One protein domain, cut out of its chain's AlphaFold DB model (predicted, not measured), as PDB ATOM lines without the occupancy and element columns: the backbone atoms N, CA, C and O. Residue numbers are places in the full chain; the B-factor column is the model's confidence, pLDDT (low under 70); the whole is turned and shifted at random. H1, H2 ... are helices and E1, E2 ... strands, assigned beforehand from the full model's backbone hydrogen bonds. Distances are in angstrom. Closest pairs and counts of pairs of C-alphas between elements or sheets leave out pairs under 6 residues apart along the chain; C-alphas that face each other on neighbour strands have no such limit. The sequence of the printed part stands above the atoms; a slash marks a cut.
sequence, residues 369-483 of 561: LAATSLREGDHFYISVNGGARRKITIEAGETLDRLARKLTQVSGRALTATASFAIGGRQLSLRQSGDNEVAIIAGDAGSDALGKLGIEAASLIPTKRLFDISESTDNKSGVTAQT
ATOM      1  N   LEU A 369     140.623 197.333 158.453       68.44
ATOM      2  CA  LEU A 369     139.215 196.989 158.252       68.44
ATOM      3  C   LEU A 369     138.399 198.165 157.702       68.44
ATOM      4  O   LEU A 369     137.414 197.961 157.000       68.44
ATOM      5  N   ALA A 370     138.808 199.398 157.998       55.91
ATOM      6  CA  ALA A 370     138.138 200.601 157.514       55.91
ATOM      7  C   ALA A 370     138.750 201.159 156.224       55.91
ATOM      8  O   ALA A 370     138.068 201.842 155.459       55.91
ATOM      9  N   ALA A 371     140.034 200.881 155.984       58.75
ATOM     10  CA  ALA A 371     140.767 201.348 154.809       58.75
ATOM     11  C   ALA A 371     140.716 200.371 153.618       58.75
ATOM     12  O   ALA A 371     141.095 200.735 152.503       58.75
ATOM     13  N   THR A 372     140.278 199.131 153.837       66.25
ATOM     14  CA  THR A 372     140.247 198.067 152.823       66.25
ATOM     15  C   THR A 372     138.943 197.267 152.907       66.25
ATOM     16  O   THR A 372     138.061 197.570 153.703       66.25
ATOM     17  N   SER A 373     138.799 196.233 152.078       75.06
ATOM     18  CA  SER A 373     137.697 195.267 152.180       75.06
ATOM     19  C   SER A 373     137.959 194.142 153.194       75.06
ATOM     20  O   SER A 373     137.214 193.153 153.210       75.06
ATOM     21  N   LEU A 374     139.020 194.264 154.003       73.88
ATOM     22  CA  LEU A 374     139.355 193.306 155.049       73.88
ATOM     23  C   LEU A 374     138.259 193.223 156.111       73.88
ATOM     24  O   LEU A 374     137.601 194.204 156.451       73.88
ATOM     25  N   ARG A 375     138.094 192.021 156.650       79.50
ATOM     26  CA  ARG A 375     137.239 191.706 157.792       79.50
ATOM     27  C   ARG A 375     138.061 191.001 158.860       79.50
ATOM     28  O   ARG A 375     139.030 190.309 158.549       79.50
ATOM     29  N   GLU A 376     137.655 191.157 160.113       83.31
ATOM     30  CA  GLU A 376     138.226 190.379 161.207       83.31
ATOM     31  C   GLU A 376     138.100 188.880 160.887       83.31
ATOM     32  O   GLU A 376     137.053 188.416 160.426       83.31
ATOM     33  N   GLY A 377     139.187 188.131 161.068       78.38
ATOM     34  CA  GLY A 377     139.267 186.712 160.712       78.38
ATOM     35  C   GLY A 377     139.741 186.421 159.281       78.38
ATOM     36  O   GLY A 377     140.091 185.270 158.988       78.38
ATOM     37  N   ASP A 378     139.832 187.429 158.404       85.25
ATOM     38  CA  ASP A 378     140.581 187.288 157.152       85.25
ATOM     39  C   ASP A 378     142.028 186.894 157.466       85.25
ATOM     40  O   ASP A 378     142.594 187.285 158.488       85.25
ATOM     41  N   HIS A 379     142.642 186.082 156.615       92.56
ATOM     42  CA  HIS A 379     143.973 185.566 156.892       92.56
ATOM     43  C   HIS A 379     144.746 185.235 155.622       92.56
ATOM     44  O   HIS A 379     144.213 185.224 154.518       92.56
ATOM     45  N   PHE A 380     146.031 184.959 155.797       93.69
ATOM     46  CA  PHE A 380     146.906 184.383 154.784       93.69
ATOM     47  C   PHE A 380     147.980 183.535 155.459       93.69
ATOM     48  O   PHE A 380     148.000 183.417 156.687       93.69
ATOM     49  N   TYR A 381     148.865 182.919 154.683       93.88
ATOM     50  CA  TYR A 381     149.891 182.038 155.224       93.88
ATOM     51  C   TYR A 381     151.294 182.485 154.833       93.88
ATOM     52  O   TYR A 381     151.529 183.000 153.740       93.88
ATOM     53  N   ILE A 382     152.252 182.215 155.715       93.44
ATOM     54  CA  ILE A 382     153.677 182.281 155.399       93.44
ATOM     55  C   ILE A 382     154.337 180.922 155.628       93.44
ATOM     56  O   ILE A 382     153.994 180.203 156.566       93.44
ATOM     57  N   SER A 383     155.292 180.560 154.780       93.25
ATOM     58  CA  SER A 383     156.158 179.392 154.967       93.25
ATOM     59  C   SER A 383     157.609 179.817 154.781       93.25
ATOM     60  O   SER A 383     157.922 180.609 153.897       93.25
ATOM     61  N   VAL A 384     158.491 179.313 155.642       91.75
ATOM     62  CA  VAL A 384     159.927 179.610 155.616       91.75
ATOM     63  C   VAL A 384     160.674 178.328 155.266       91.75
ATOM     64  O   VAL A 384     160.452 177.305 155.912       91.75
ATOM     65  N   ASN A 385     161.548 178.381 154.259       89.56
ATOM     66  CA  ASN A 385     162.388 177.272 153.788       89.56
ATOM     67  C   ASN A 385     161.598 175.982 153.486       89.56
ATOM     68  O   ASN A 385     162.039 174.887 153.820       89.56
ATOM     69  N   GLY A 386     160.397 176.110 152.907       86.06
ATOM     70  CA  GLY A 386     159.513 174.971 152.617       86.06
ATOM     71  C   GLY A 386     158.881 174.317 153.854       86.06
ATOM     72  O   GLY A 386     158.287 173.248 153.747       86.06
ATOM     73  N   GLY A 387     159.001 174.941 155.030       88.50
ATOM     74  CA  GLY A 387     158.422 174.455 156.278       88.50
ATOM     75  C   GLY A 387     156.897 174.594 156.357       88.50
ATOM     76  O   GLY A 387     156.224 175.056 155.430       88.50
ATOM     77  N   ALA A 388     156.336 174.219 157.508       90.81
ATOM     78  CA  ALA A 388     154.897 174.289 157.751       90.81
ATOM     79  C   ALA A 388     154.335 175.707 157.534       90.81
ATOM     80  O   ALA A 388     154.955 176.708 157.906       90.81
ATOM     81  N   ARG A 389     153.128 175.780 156.960       91.88
ATOM     82  CA  ARG A 389     152.400 177.038 156.764       91.88
ATOM     83  C   ARG A 389     151.979 177.605 158.115       91.88
ATOM     84  O   ARG A 389     151.307 176.934 158.893       91.88
ATOM     85  N   ARG A 390     152.338 178.859 158.373       93.69
ATOM     86  CA  ARG A 390     151.934 179.617 159.557       93.69
ATOM     87  C   ARG A 390     150.852 180.610 159.155       93.69
ATOM     88  O   ARG A 390     151.075 181.406 158.245       93.69
ATOM     89  N   LYS A 391     149.687 180.535 159.802       93.12
ATOM     90  CA  LYS A 391     148.544 181.418 159.535       93.12
ATOM     91  C   LYS A 391     148.780 182.798 160.159       93.12
ATOM     92  O   LYS A 391     149.220 182.890 161.303       93.12
ATOM     93  N   ILE A 392     148.471 183.846 159.405       93.31
ATOM     94  CA  ILE A 392     148.470 185.250 159.820       93.31
ATOM     95  C   ILE A 392     147.029 185.740 159.732       93.31
ATOM     96  O   ILE A 392     146.515 185.898 158.628       93.31
ATOM     97  N   THR A 393     146.383 185.948 160.876       91.62
ATOM     98  CA  THR A 393     144.984 186.399 160.957       91.62
ATOM     99  C   THR A 393     144.916 187.907 161.199       91.62
ATOM    100  O   THR A 393     145.707 188.438 161.984       91.62
ATOM    101  N   ILE A 394     143.984 188.579 160.527       87.69
ATOM    102  CA  ILE A 394     143.634 189.990 160.714       87.69
ATOM    103  C   ILE A 394     142.673 190.107 161.901       87.69
ATOM    104  O   ILE A 394     141.620 189.467 161.914       87.69
ATOM    105  N   GLU A 395     143.050 190.899 162.900       84.50
ATOM    106  CA  GLU A 395     142.260 191.150 164.114       84.50
ATOM    107  C   GLU A 395     141.439 192.449 164.004       84.50
ATOM    108  O   GLU A 395     141.658 193.268 163.110       84.50
ATOM    109  N   ALA A 396     140.502 192.668 164.930       75.81
ATOM    110  CA  ALA A 396     139.859 193.971 165.099       75.81
ATOM    111  C   ALA A 396     140.897 195.079 165.384       75.81
ATOM    112  O   ALA A 396     141.772 194.914 166.240       75.81
ATOM    113  N   GLY A 397     140.800 196.220 164.688       69.75
ATOM    114  CA  GLY A 397     141.744 197.333 164.843       69.75
ATOM    115  C   GLY A 397     143.145 197.062 164.282       69.75
ATOM    116  O   GLY A 397     144.105 197.717 164.697       69.75
ATOM    117  N   GLU A 398     143.303 196.076 163.389       78.88
ATOM    118  CA  GLU A 398     144.596 195.744 162.782       78.88
ATOM    119  C   GLU A 398     145.144 196.934 161.978       78.88
ATOM    120  O   GLU A 398     144.455 197.517 161.146       78.88
ATOM    121  N   THR A 399     146.419 197.271 162.170       78.38
ATOM    122  CA  THR A 399     147.129 198.297 161.391       78.38
ATOM    123  C   THR A 399     148.245 197.654 160.567       78.38
ATOM    124  O   THR A 399     148.686 196.541 160.867       78.38
ATOM    125  N   LEU A 400     148.766 198.347 159.543       79.06
ATOM    126  CA  LEU A 400     149.927 197.845 158.784       79.06
ATOM    127  C   LEU A 400     151.144 197.575 159.680       79.06
ATOM    128  O   LEU A 400     151.919 196.663 159.402       79.06
ATOM    129  N   ASP A 401     151.302 198.334 160.761       76.69
ATOM    130  CA  ASP A 401     152.395 198.202 161.719       76.69
ATOM    131  C   ASP A 401     152.254 196.968 162.605       76.69
ATOM    132  O   ASP A 401     153.231 196.235 162.798       76.69
ATOM    133  N   ARG A 402     151.041 196.700 163.108       84.25
ATOM    134  CA  ARG A 402     150.738 195.450 163.824       84.25
ATOM    135  C   ARG A 402     150.958 194.252 162.915       84.25
ATOM    136  O   ARG A 402     151.664 193.319 163.303       84.25
ATOM    137  N   LEU A 403     150.478 194.337 161.676       86.38
ATOM    138  CA  LEU A 403     150.656 193.293 160.680       86.38
ATOM    139  C   LEU A 403     152.142 193.069 160.351       86.38
ATOM    140  O   LEU A 403     152.599 191.926 160.303       86.38
ATOM    141  N   ALA A 404     152.935 194.133 160.193       87.06
ATOM    142  CA  ALA A 404     154.375 194.045 159.955       87.06
ATOM    143  C   ALA A 404     155.126 193.380 161.124       87.06
ATOM    144  O   ALA A 404     155.984 192.512 160.916       87.06
ATOM    145  N   ARG A 405     154.785 193.726 162.373       85.31
ATOM    146  CA  ARG A 405     155.345 193.056 163.559       85.31
ATOM    147  C   ARG A 405     154.950 191.584 163.602       85.31
ATOM    148  O   ARG A 405     155.830 190.735 163.750       85.31
ATOM    149  N   LYS A 406     153.665 191.284 163.386       89.75
ATOM    150  CA  LYS A 406     153.116 189.921 163.335       89.75
ATOM    151  C   LYS A 406     153.861 189.078 162.298       89.75
ATOM    152  O   LYS A 406     154.340 187.994 162.613       89.75
ATOM    153  N   LEU A 407     154.089 189.610 161.098       89.38
ATOM    154  CA  LEU A 407     154.840 188.936 160.033       89.38
ATOM    155  C   LEU A 407     156.311 188.693 160.378       89.38
ATOM    156  O   LEU A 407     156.842 187.601 160.155       89.38
ATOM    157  N   THR A 408     156.977 189.693 160.952       87.75
ATOM    158  CA  THR A 408     158.385 189.572 161.356       87.75
ATOM    159  C   THR A 408     158.550 188.544 162.480       87.75
ATOM    160  O   THR A 408     159.491 187.746 162.471       87.75
ATOM    161  N   GLN A 409     157.608 188.504 163.423       87.88
ATOM    162  CA  GLN A 409     157.604 187.555 164.531       87.88
ATOM    163  C   GLN A 409     157.274 186.132 164.065       87.88
ATOM    164  O   GLN A 409     158.028 185.201 164.350       87.88
ATOM    165  N   VAL A 410     156.189 185.951 163.308       89.94
ATOM    166  CA  VAL A 410     155.735 184.625 162.860       89.94
ATOM    167  C   VAL A 410     156.707 184.011 161.853       89.94
ATOM    168  O   VAL A 410     156.836 182.791 161.814       89.94
ATOM    169  N   SER A 411     157.464 184.805 161.093       87.12
ATOM    170  CA  SER A 411     158.533 184.284 160.226       87.12
ATOM    171  C   SER A 411     159.803 183.869 160.981       87.12
ATOM    172  O   SER A 411     160.738 183.369 160.362       87.12
ATOM    173  N   GLY A 412     159.885 184.085 162.299       85.44
ATOM    174  CA  GLY A 412     161.116 183.855 163.057       85.44
ATOM    175  C   GLY A 412     162.270 184.744 162.584       85.44
ATOM    176  O   GLY A 412     163.412 184.295 162.575       85.44
ATOM    177  N   ARG A 413     161.972 185.983 162.156       84.50
ATOM    178  CA  ARG A 413     162.912 186.945 161.543       84.50
ATOM    179  C   ARG A 413     163.490 186.540 160.179       84.50
ATOM    180  O   ARG A 413     164.345 187.254 159.657       84.50
ATOM    181  N   ALA A 414     163.005 185.461 159.559       85.69
ATOM    182  CA  ALA A 414     163.340 185.125 158.171       85.69
ATOM    183  C   ALA A 414     162.743 186.123 157.160       85.69
ATOM    184  O   ALA A 414     163.240 186.252 156.040       85.69
ATOM    185  N   LEU A 415     161.704 186.855 157.574       87.25
ATOM    186  CA  LEU A 415     161.090 187.954 156.843       87.25
ATOM    187  C   LEU A 415     161.181 189.233 157.678       87.25
ATOM    188  O   LEU A 415     160.790 189.257 158.844       87.25
ATOM    189  N   THR A 416     161.657 190.312 157.071       87.44
ATOM    190  CA  THR A 416     161.532 191.667 157.600       87.44
ATOM    191  C   THR A 416     160.345 192.333 156.924       87.44
ATOM    192  O   THR A 416     160.379 192.594 155.722       87.44
ATOM    193  N   ALA A 417     159.298 192.603 157.697       87.25
ATOM    194  CA  ALA A 417     158.161 193.386 157.243       87.25
ATOM    195  C   ALA A 417     158.244 194.801 157.823       87.25
ATOM    196  O   ALA A 417     158.548 194.989 159.001       87.25
ATOM    197  N   THR A 418     157.999 195.806 156.990       81.12
ATOM    198  CA  THR A 418     158.113 197.218 157.359       81.12
ATOM    199  C   THR A 418     156.909 197.974 156.832       81.12
ATOM    200  O   THR A 418     156.707 198.053 155.620       81.12
ATOM    201  N   ALA A 419     156.125 198.539 157.743       78.12
ATOM    202  CA  ALA A 419     155.156 199.566 157.408       78.12
ATOM    203  C   ALA A 419     155.889 200.910 157.287       78.12
ATOM    204  O   ALA A 419     156.777 201.217 158.080       78.12
ATOM    205  N   SER A 420     155.593 201.679 156.245       69.06
ATOM    206  CA  SER A 420     156.197 202.998 156.016       69.06
ATOM    207  C   SER A 420     155.236 203.908 155.257       69.06
ATOM    208  O   SER A 420     154.243 203.439 154.708       69.06
ATOM    209  N   PHE A 421     155.525 205.206 155.208       62.19
ATOM    210  CA  PHE A 421     154.778 206.158 154.390       62.19
ATOM    211  C   PHE A 421     155.536 206.450 153.092       62.19
ATOM    212  O   PHE A 421     156.748 206.672 153.115       62.19
ATOM    213  N   ALA A 422     154.834 206.452 151.962       55.62
ATOM    214  CA  ALA A 422     155.371 206.853 150.668       55.62
ATOM    215  C   ALA A 422     154.408 207.804 149.953       55.62
ATOM    216  O   ALA A 422     153.243 207.945 150.332       55.62
ATOM    217  N   ILE A 423     154.892 208.451 148.888       44.47
ATOM    218  CA  ILE A 423     154.044 209.231 147.980       44.47
ATOM    219  C   ILE A 423     152.960 208.284 147.437       44.47
ATOM    220  O   ILE A 423     153.275 207.371 146.677       44.47
ATOM    221  N   GLY A 424     151.711 208.476 147.873       48.75
ATOM    222  CA  GLY A 424     150.570 207.618 147.525       48.75
ATOM    223  C   GLY A 424     149.884 206.900 148.695       48.75
ATOM    224  O   GLY A 424     148.790 206.382 148.490       48.75
ATOM    225  N   GLY A 425     150.452 206.910 149.911       56.91
ATOM    226  CA  GLY A 425     149.821 206.344 151.113       56.91
ATOM    227  C   GLY A 425     150.771 205.531 151.999       56.91
ATOM    228  O   GLY A 425     151.988 205.503 151.789       56.91
ATOM    229  N   ARG A 426     150.213 204.850 153.013       65.56
ATOM    230  CA  ARG A 426     150.984 203.885 153.814       65.56
ATOM    231  C   ARG A 426     151.268 202.646 152.965       65.56
ATOM    232  O   ARG A 426     150.425 202.206 152.190       65.56
ATOM    233  N   GLN A 427     152.445 202.062 153.133       74.50
ATOM    234  CA  GLN A 427     152.881 200.873 152.414       74.50
ATOM    235  C   GLN A 427     153.425 199.810 153.359       74.50
ATOM    236  O   GLN A 427     154.095 200.131 154.340       74.50
ATOM    237  N   LEU A 428     153.188 198.547 153.023       80.38
ATOM    238  CA  LEU A 428     153.805 197.385 153.645       80.38
ATOM    239  C   LEU A 428     154.859 196.820 152.701       80.38
ATOM    240  O   LEU A 428     154.540 196.336 151.617       80.38
ATOM    241  N   SER A 429     156.118 196.874 153.118       82.56
ATOM    242  CA  SER A 429     157.236 196.261 152.412       82.56
ATOM    243  C   SER A 429     157.647 194.977 153.109       82.56
ATOM    244  O   SER A 429     157.910 194.970 154.308       82.56
ATOM    245  N   LEU A 430     157.759 193.900 152.347       85.75
ATOM    246  CA  LEU A 430     158.173 192.582 152.804       85.75
ATOM    247  C   LEU A 430     159.506 192.258 152.150       85.75
ATOM    248  O   LEU A 430     159.614 192.265 150.927       85.75
ATOM    249  N   ARG A 431     160.531 191.994 152.954       85.19
ATOM    250  CA  ARG A 431     161.867 191.662 152.469       85.19
ATOM    251  C   ARG A 431     162.372 190.414 153.164       85.19
ATOM    252  O   ARG A 431     162.366 190.333 154.388       85.19
ATOM    253  N   GLN A 432     162.825 189.454 152.382       88.06
ATOM    254  CA  GLN A 432     163.457 188.256 152.903       88.06
ATOM    255  C   GLN A 432     164.819 188.603 153.539       88.06
ATOM    256  O   GLN A 432     165.512 189.533 153.107       88.06
ATOM    257  N   SER A 433     165.172 187.875 154.601       83.12
ATOM    258  CA  SER A 433     166.386 188.085 155.390       83.12
ATOM    259  C   SER A 433     167.300 186.859 155.374       83.12
ATOM    260  O   SER A 433     166.865 185.743 155.659       83.12
ATOM    261  N   GLY A 434     168.593 187.083 155.114       81.00
ATOM    262  CA  GLY A 434     169.624 186.038 155.099       81.00
ATOM    263  C   GLY A 434     169.555 185.159 153.849       81.00
ATOM    264  O   GLY A 434     169.321 185.662 152.756       81.00
ATOM    265  N   ASP A 435     169.722 183.848 154.020       81.38
ATOM    266  CA  ASP A 435     169.615 182.856 152.936       81.38
ATOM    267  C   ASP A 435     168.249 182.143 152.922       81.38
ATOM    268  O   ASP A 435     168.055 181.155 152.216       81.38
ATOM    269  N   ASN A 436     167.287 182.645 153.702       84.81
ATOM    270  CA  ASN A 436     165.970 182.031 153.838       84.81
ATOM    271  C   ASN A 436     165.127 182.189 152.570       84.81
ATOM    272  O   ASN A 436     165.143 183.236 151.944       84.81
ATOM    273  N   GLU A 437     164.320 181.204 152.229       87.25
ATOM    274  CA  GLU A 437     163.218 181.356 151.286       87.25
ATOM    275  C   GLU A 437     161.933 181.612 152.072       87.25
ATOM    276  O   GLU A 437     161.646 180.898 153.034       87.25
ATOM    277  N   VAL A 438     161.161 182.632 151.690       89.88
ATOM    278  CA  VAL A 438     159.886 182.938 152.348       89.88
ATOM    279  C   VAL A 438     158.762 182.944 151.324       89.88
ATOM    280  O   VAL A 438     158.657 183.862 150.514       89.88
ATOM    281  N   ALA A 439     157.891 181.943 151.398       89.88
ATOM    282  CA  ALA A 439     156.670 181.885 150.612       89.88
ATOM    283  C   ALA A 439     155.546 182.646 151.325       89.88
ATOM    284  O   ALA A 439     155.196 182.332 152.464       89.88
ATOM    285  N   ILE A 440     154.975 183.627 150.632       90.44
ATOM    286  CA  ILE A 440     153.780 184.379 151.009       90.44
ATOM    287  C   ILE A 440     152.620 183.790 150.210       90.44
ATOM    288  O   ILE A 440     152.620 183.826 148.980       90.44
ATOM    289  N   ILE A 441     151.659 183.197 150.907       92.06
ATOM    290  CA  ILE A 441     150.645 182.317 150.324       92.06
ATOM    291  C   ILE A 441     149.263 182.886 150.644       92.06
ATOM    292  O   ILE A 441     148.988 183.190 151.806       92.06
ATOM    293  N   ALA A 442     148.404 182.985 149.625       90.62
ATOM    294  CA  ALA A 442     147.010 183.419 149.745       90.62
ATOM    295  C   ALA A 442     146.253 182.659 150.847       90.62
ATOM    296  O   ALA A 442     146.504 181.473 151.089       90.62
ATOM    297  N   GLY A 443     145.339 183.354 151.518       89.44
ATOM    298  CA  GLY A 443     144.388 182.744 152.440       89.44
ATOM    299  C   GLY A 443     143.304 181.934 151.739       89.44
ATOM    300  O   GLY A 443     143.270 181.811 150.513       89.44
ATOM    301  N   ASP A 444     142.396 181.384 152.539       90.56
ATOM    302  CA  ASP A 444     141.292 180.578 152.023       90.56
ATOM    303  C   ASP A 444     140.305 181.458 151.224       90.56
ATOM    304  O   ASP A 444     140.115 182.644 151.525       90.56
ATOM    305  N   ALA A 445     139.655 180.884 150.206       82.25
ATOM    306  CA  ALA A 445     138.746 181.609 149.316       82.25
ATOM    307  C   ALA A 445     137.648 182.362 150.097       82.25
ATOM    308  O   ALA A 445     136.960 181.791 150.938       82.25
ATOM    309  N   GLY A 446     137.489 183.662 149.822       74.31
ATOM    310  CA  GLY A 446     136.554 184.553 150.531       74.31
ATOM    311  C   GLY A 446     137.124 185.219 151.794       74.31
ATOM    312  O   GLY A 446     136.671 186.308 152.160       74.31
ATOM    313  N   SER A 447     138.166 184.634 152.390       84.69
ATOM    314  CA  SER A 447     138.889 185.157 153.560       84.69
ATOM    315  C   SER A 447     140.347 185.544 153.274       84.69
ATOM    316  O   SER A 447     141.099 185.831 154.202       84.69
ATOM    317  N   ASP A 448     140.760 185.541 152.002       84.56
ATOM    318  CA  ASP A 448     142.128 185.876 151.605       84.56
ATOM    319  C   ASP A 448     142.454 187.344 151.894       84.56
ATOM    320  O   ASP A 448     142.007 188.261 151.199       84.56
ATOM    321  N   ALA A 449     143.270 187.554 152.924       85.62
ATOM    322  CA  ALA A 449     143.734 188.875 153.303       85.62
ATOM    323  C   ALA A 449     144.773 189.441 152.322       85.62
ATOM    324  O   ALA A 449     144.844 190.658 152.176       85.62
ATOM    325  N   LEU A 450     145.561 188.607 151.626       84.44
ATOM    326  CA  LEU A 450     146.596 189.098 150.703       84.44
ATOM    327  C   LEU A 450     145.975 189.790 149.494       84.44
ATOM    328  O   LEU A 450     146.328 190.934 149.204       84.44
ATOM    329  N   GLY A 451     144.987 189.154 148.858       76.94
ATOM    330  CA  GLY A 451     144.240 189.766 147.763       76.94
ATOM    331  C   GLY A 451     143.540 191.065 148.179       76.94
ATOM    332  O   GLY A 451     143.584 192.051 147.446       76.94
ATOM    333  N   LYS A 452     142.960 191.110 149.387       77.75
ATOM    334  CA  LYS A 452     142.296 192.314 149.928       77.75
ATOM    335  C   LYS A 452     143.277 193.441 150.288       77.75
ATOM    336  O   LYS A 452     142.897 194.608 150.240       77.75
ATOM    337  N   LEU A 453     144.535 193.105 150.582       75.62
ATOM    338  CA  LEU A 453     145.649 194.046 150.764       75.62
ATOM    339  C   LEU A 453     146.324 194.457 149.443       75.62
ATOM    340  O   LEU A 453     147.203 195.319 149.455       75.62
ATOM    341  N   GLY A 454     145.946 193.849 148.313       73.81
ATOM    342  CA  GLY A 454     146.586 194.081 147.017       73.81
ATOM    343  C   GLY A 454     147.998 193.491 146.913       73.81
ATOM    344  O   GLY A 454     148.803 193.971 146.119       73.81
ATOM    345  N   ILE A 455     148.316 192.477 147.722       77.75
ATOM    346  CA  ILE A 455     149.585 191.745 147.664       77.75
ATOM    347  C   ILE A 455     149.348 190.442 146.906       77.75
ATOM    348  O   ILE A 455     148.532 189.617 147.310       77.75
ATOM    349  N   GLU A 456     150.096 190.224 145.829       77.50
ATOM    350  CA  GLU A 456     150.102 188.929 145.150       77.50
ATOM    351  C   GLU A 456     150.914 187.906 145.953       77.50
ATOM    352  O   GLU A 456     151.967 188.220 146.520       77.50
ATOM    353  N   ALA A 457     150.433 186.663 145.991       83.56
ATOM    354  CA  ALA A 457     151.195 185.555 146.549       83.56
ATOM    355  C   ALA A 457     152.533 185.416 145.805       83.56
ATOM    356  O   ALA A 457     152.583 185.447 144.576       83.56
ATOM    357  N   ALA A 458     153.625 185.264 146.549       84.06
ATOM    358  CA  ALA A 458     154.974 185.291 145.995       84.06
ATOM    359  C   ALA A 458     155.941 184.460 146.844       84.06
ATOM    360  O   ALA A 458     155.788 184.374 148.062       84.06
ATOM    361  N   SER A 459     156.974 183.891 146.213       86.00
ATOM    362  CA  SER A 459     158.134 183.350 146.934       86.00
ATOM    363  C   SER A 459     159.273 184.363 146.902       86.00
ATOM    364  O   SER A 459     159.764 184.740 145.836       86.00
ATOM    365  N   LEU A 460     159.681 184.826 148.080       84.62
ATOM    366  CA  LEU A 460     160.837 185.691 148.254       84.62
ATOM    367  C   LEU A 460     162.075 184.814 148.413       84.62
ATOM    368  O   LEU A 460     162.332 184.249 149.479       84.62
ATOM    369  N   ILE A 461     162.825 184.692 147.322       81.38
ATOM    370  CA  ILE A 461     164.024 183.858 147.224       81.38
ATOM    371  C   ILE A 461     165.268 184.758 147.310       81.38
ATOM    372  O   ILE A 461     165.256 185.850 146.730       81.38
ATOM    373  N   PRO A 462     166.350 184.345 147.993       76.50
ATOM    374  CA  PRO A 462     167.592 185.110 148.016       76.50
ATOM    375  C   PRO A 462     168.151 185.312 146.599       76.50
ATOM    376  O   PRO A 462     168.184 184.382 145.788       76.50
ATOM    377  N   THR A 463     168.636 186.517 146.296       67.81
ATOM    378  CA  THR A 463     169.152 186.883 144.965       67.81
ATOM    379  C   THR A 463     170.323 186.009 144.514       67.81
ATOM    380  O   THR A 463     170.456 185.766 143.317       67.81
ATOM    381  N   LYS A 464     171.122 185.462 145.441       71.00
ATOM    382  CA  LYS A 464     172.180 184.490 145.121       71.00
ATOM    383  C   LYS A 464     171.646 183.214 144.478       71.00
ATOM    384  O   LYS A 464     172.225 182.748 143.508       71.00
ATOM    385  N   ARG A 465     170.527 182.682 144.982       66.69
ATOM    386  CA  ARG A 465     169.886 181.479 144.420       66.69
ATOM    387  C   ARG A 465     169.146 181.778 143.121       66.69
ATOM    388  O   ARG A 465     169.035 180.901 142.278       66.69
ATOM    389  N   LEU A 466     168.650 183.005 142.961       61.94
ATOM    390  CA  LEU A 466     167.924 183.413 141.758       61.94
ATOM    391  C   LEU A 466     168.848 183.620 140.543       61.94
ATOM    392  O   LEU A 466     168.416 183.404 139.416       61.94
ATOM    393  N   PHE A 467     170.099 184.036 140.769       66.56
ATOM    394  CA  PHE A 467     171.066 184.358 139.706       66.56
ATOM    395  C   PHE A 467     172.345 183.506 139.733       66.56
ATOM    396  O   PHE A 467     173.286 183.826 139.012       66.56
ATOM    397  N   ASP A 468     172.381 182.460 140.562       61.66
ATOM    398  CA  ASP A 468     173.502 181.519 140.719       61.66
ATOM    399  C   ASP A 468     174.872 182.210 140.899       61.66
ATOM    400  O   ASP A 468     175.878 181.881 140.273       61.66
ATOM    401  N   ILE A 469     174.894 183.250 141.740       61.22
ATOM    402  CA  ILE A 469     176.070 184.091 142.009       61.22
ATOM    403  C   ILE A 469     176.615 183.795 143.409       61.22
ATOM    404  O   ILE A 469     175.931 183.997 144.414       61.22
ATOM    405  N   SER A 470     177.868 183.339 143.473       57.31
ATOM    406  CA  SER A 470     178.538 182.908 144.709       57.31
ATOM    407  C   SER A 470     178.928 184.068 145.638       57.31
ATOM    408  O   SER A 470     178.934 183.906 146.858       57.31
ATOM    409  N   GLU A 471     179.175 185.265 145.097       56.31
ATOM    410  CA  GLU A 471     179.673 186.425 145.849       56.31
ATOM    411  C   GLU A 471     178.825 187.681 145.586       56.31
ATOM    412  O   GLU A 471     179.158 188.545 144.781       56.31
ATOM    413  N   SER A 472     177.700 187.792 146.295       50.44
ATOM    414  CA  SER A 472     176.954 189.050 146.432       50.44
ATOM    415  C   SER A 472     176.858 189.436 147.904       50.44
ATOM    416  O   SER A 472     176.463 188.616 148.740       50.44
ATOM    417  N   THR A 473     177.192 190.685 148.226       55.25
ATOM    418  CA  THR A 473     176.990 191.275 149.559       55.25
ATOM    419  C   THR A 473     175.527 191.658 149.807       55.25
ATOM    420  O   THR A 473     175.106 191.733 150.959       55.25
ATOM    421  N   ASP A 474     174.727 191.806 148.745       55.84
ATOM    422  CA  ASP A 474     173.282 192.027 148.805       55.84
ATOM    423  C   ASP A 474     172.530 190.753 148.386       55.84
ATOM    424  O   ASP A 474     172.299 190.492 147.199       55.84
ATOM    425  N   ASN A 475     172.158 189.940 149.383       67.19
ATOM    426  CA  ASN A 475     171.414 188.688 149.211       67.19
ATOM    427  C   ASN A 475     169.959 188.794 149.701       67.19
ATOM    428  O   ASN A 475     169.593 188.153 150.680       67.19
ATOM    429  N   LYS A 476     169.151 189.685 149.117       65.00
ATOM    430  CA  LYS A 476     167.791 189.973 149.615       65.00
ATOM    431  C   LYS A 476     166.821 190.276 148.469       65.00
ATOM    432  O   LYS A 476     167.165 191.055 147.581       65.00
ATOM    433  N   SER A 477     165.591 189.763 148.542       68.88
ATOM    434  CA  SER A 477     164.465 190.077 147.638       68.88
ATOM    435  C   SER A 477     163.236 190.573 148.417       68.88
ATOM    436  O   SER A 477     163.175 190.407 149.637       68.88
ATOM    437  N   GLY A 478     162.277 191.233 147.753       68.81
ATOM    438  CA  GLY A 478     161.102 191.783 148.437       68.81
ATOM    439  C   GLY A 478     159.941 192.211 147.536       68.81
ATOM    440  O   GLY A 478     160.096 192.316 146.321       68.81
ATOM    441  N   VAL A 479     158.791 192.461 148.166       71.75
ATOM    442  CA  VAL A 479     157.517 192.909 147.571       71.75
ATOM    443  C   VAL A 479     156.955 194.058 148.414       71.75
ATOM    444  O   VAL A 479     157.155 194.091 149.627       71.75
ATOM    445  N   THR A 480     156.252 195.005 147.791       62.31
ATOM    446  CA  THR A 480     155.652 196.160 148.476       62.31
ATOM    447  C   THR A 480     154.203 196.342 148.035       62.31
ATOM    448  O   THR A 480     153.927 196.280 146.841       62.31
ATOM    449  N   ALA A 481     153.299 196.609 148.978       60.59
ATOM    450  CA  ALA A 481     151.920 197.023 148.705       60.59
ATOM    451  C   ALA A 481     151.590 198.343 149.396       60.59
ATOM    452  O   ALA A 481     152.152 198.643 150.444       60.59
ATOM    453  N   GLN A 482     150.679 199.120 148.811       57.06
ATOM    454  CA  GLN A 482     150.259 200.442 149.278       57.06
ATOM    455  C   GLN A 482     148.756 200.458 149.552       57.06
ATOM    456  O   GLN A 482     147.981 199.971 148.734       57.06
ATOM    457  N   THR A 483     148.323 201.034 150.673       55.50
ATOM    458  CA  THR A 483     146.904 201.337 150.883       55.50
ATOM    459  C   THR A 483     146.542 202.621 150.129       55.50
ATOM    460  O   THR A 483     147.364 203.540 150.060       55.50
TER     461      THR A 483
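This is residues 369 to 483 of the 561 residues of an uncharacterized protein of Hankyongella ginsenosidimutans (UniProt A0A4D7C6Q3). Two antiparallel sheets, one of four strands and one of three, stand at an angle and come together where E4 and E7 approach E5 and E6, with H1 filling the space between them and packing mainly on E3. The hairpin E3 and E4 reaches past H1 at one end, and the small helix H3 lies far out at one end of the longest axis. The 115 printed residues have seven named strands and three named helices, in the order E1 E2 H1 E3 E4 E5 H2 E6 H3 E7, and the class is mixed, helices and strands. The sheets run E2 - E1 - E5 - E6 and E3 - E4 - E7. The whole is compact, with a radius of gyration of the C-alphas of 14.2 A and spans of 46 by 35 by 21 A.

The larger sheet holds E2, residues 390 to 393, E1, residues 379 to 384, E5, residues 438 to 441, and E6, residues 458 to 460. In the hairpin E1 and E2, N 382 and O 390 are within hydrogen-bond range at 2.9 A; N 383 and O 439 of E1 and E5 at 2.9 A; N 440 and O 458 of E5 and E6 at 2.8 A. The other sheet, twisted with C-alphas up to 4.5 A off its best plane, holds the hairpin E3, residues 415 to 422, and E4, residues 425 to 432, and then E7, residues 478 to 482. N 418 and O 429 are 2.8 A apart, and N 430 and O 479 are 2.8 A apart, both within hydrogen-bond range. H1, residues 400 to 410, is on this sheet over E3 at a height of 7.3 A, in two layers, a helix on one face of a sheet. It runs along E3 at 0 degrees on the local plane, and the closest C-alphas, of Ala 404 and Ala 417, are 4.7 A apart. H1 is also on the larger sheet at a height of 10.2 A, over E2. H2, residues 449 to 452, is on the same face of the larger sheet. The closest C-alphas of E4 and E6, of Gln 432 and Leu 460, are 5.9 A apart. H3, residues 463 to 467, is on neither sheet. Every O i to N i+4 pair is within hydrogen-bond range in H1 and H3, and H2 is too short for one.

E1 begins at C-alpha 379 (143.973, 185.566, 156.892) and is 17.1 A long. H1 measures 15.0 A, E3 20.7 A and E4 22.7 A. E7, 13.9 A long, ends at C-alpha 482 (150.259, 200.442, 149.278).

The C-alphas farthest apart, of Ala 370 and Ser 470, are 45.9 A apart. The printed part has no cut and no long link. Mean pLDDT of the printed part is 78.2; residues 420 to 426 and 465 to 478 are among those under 70.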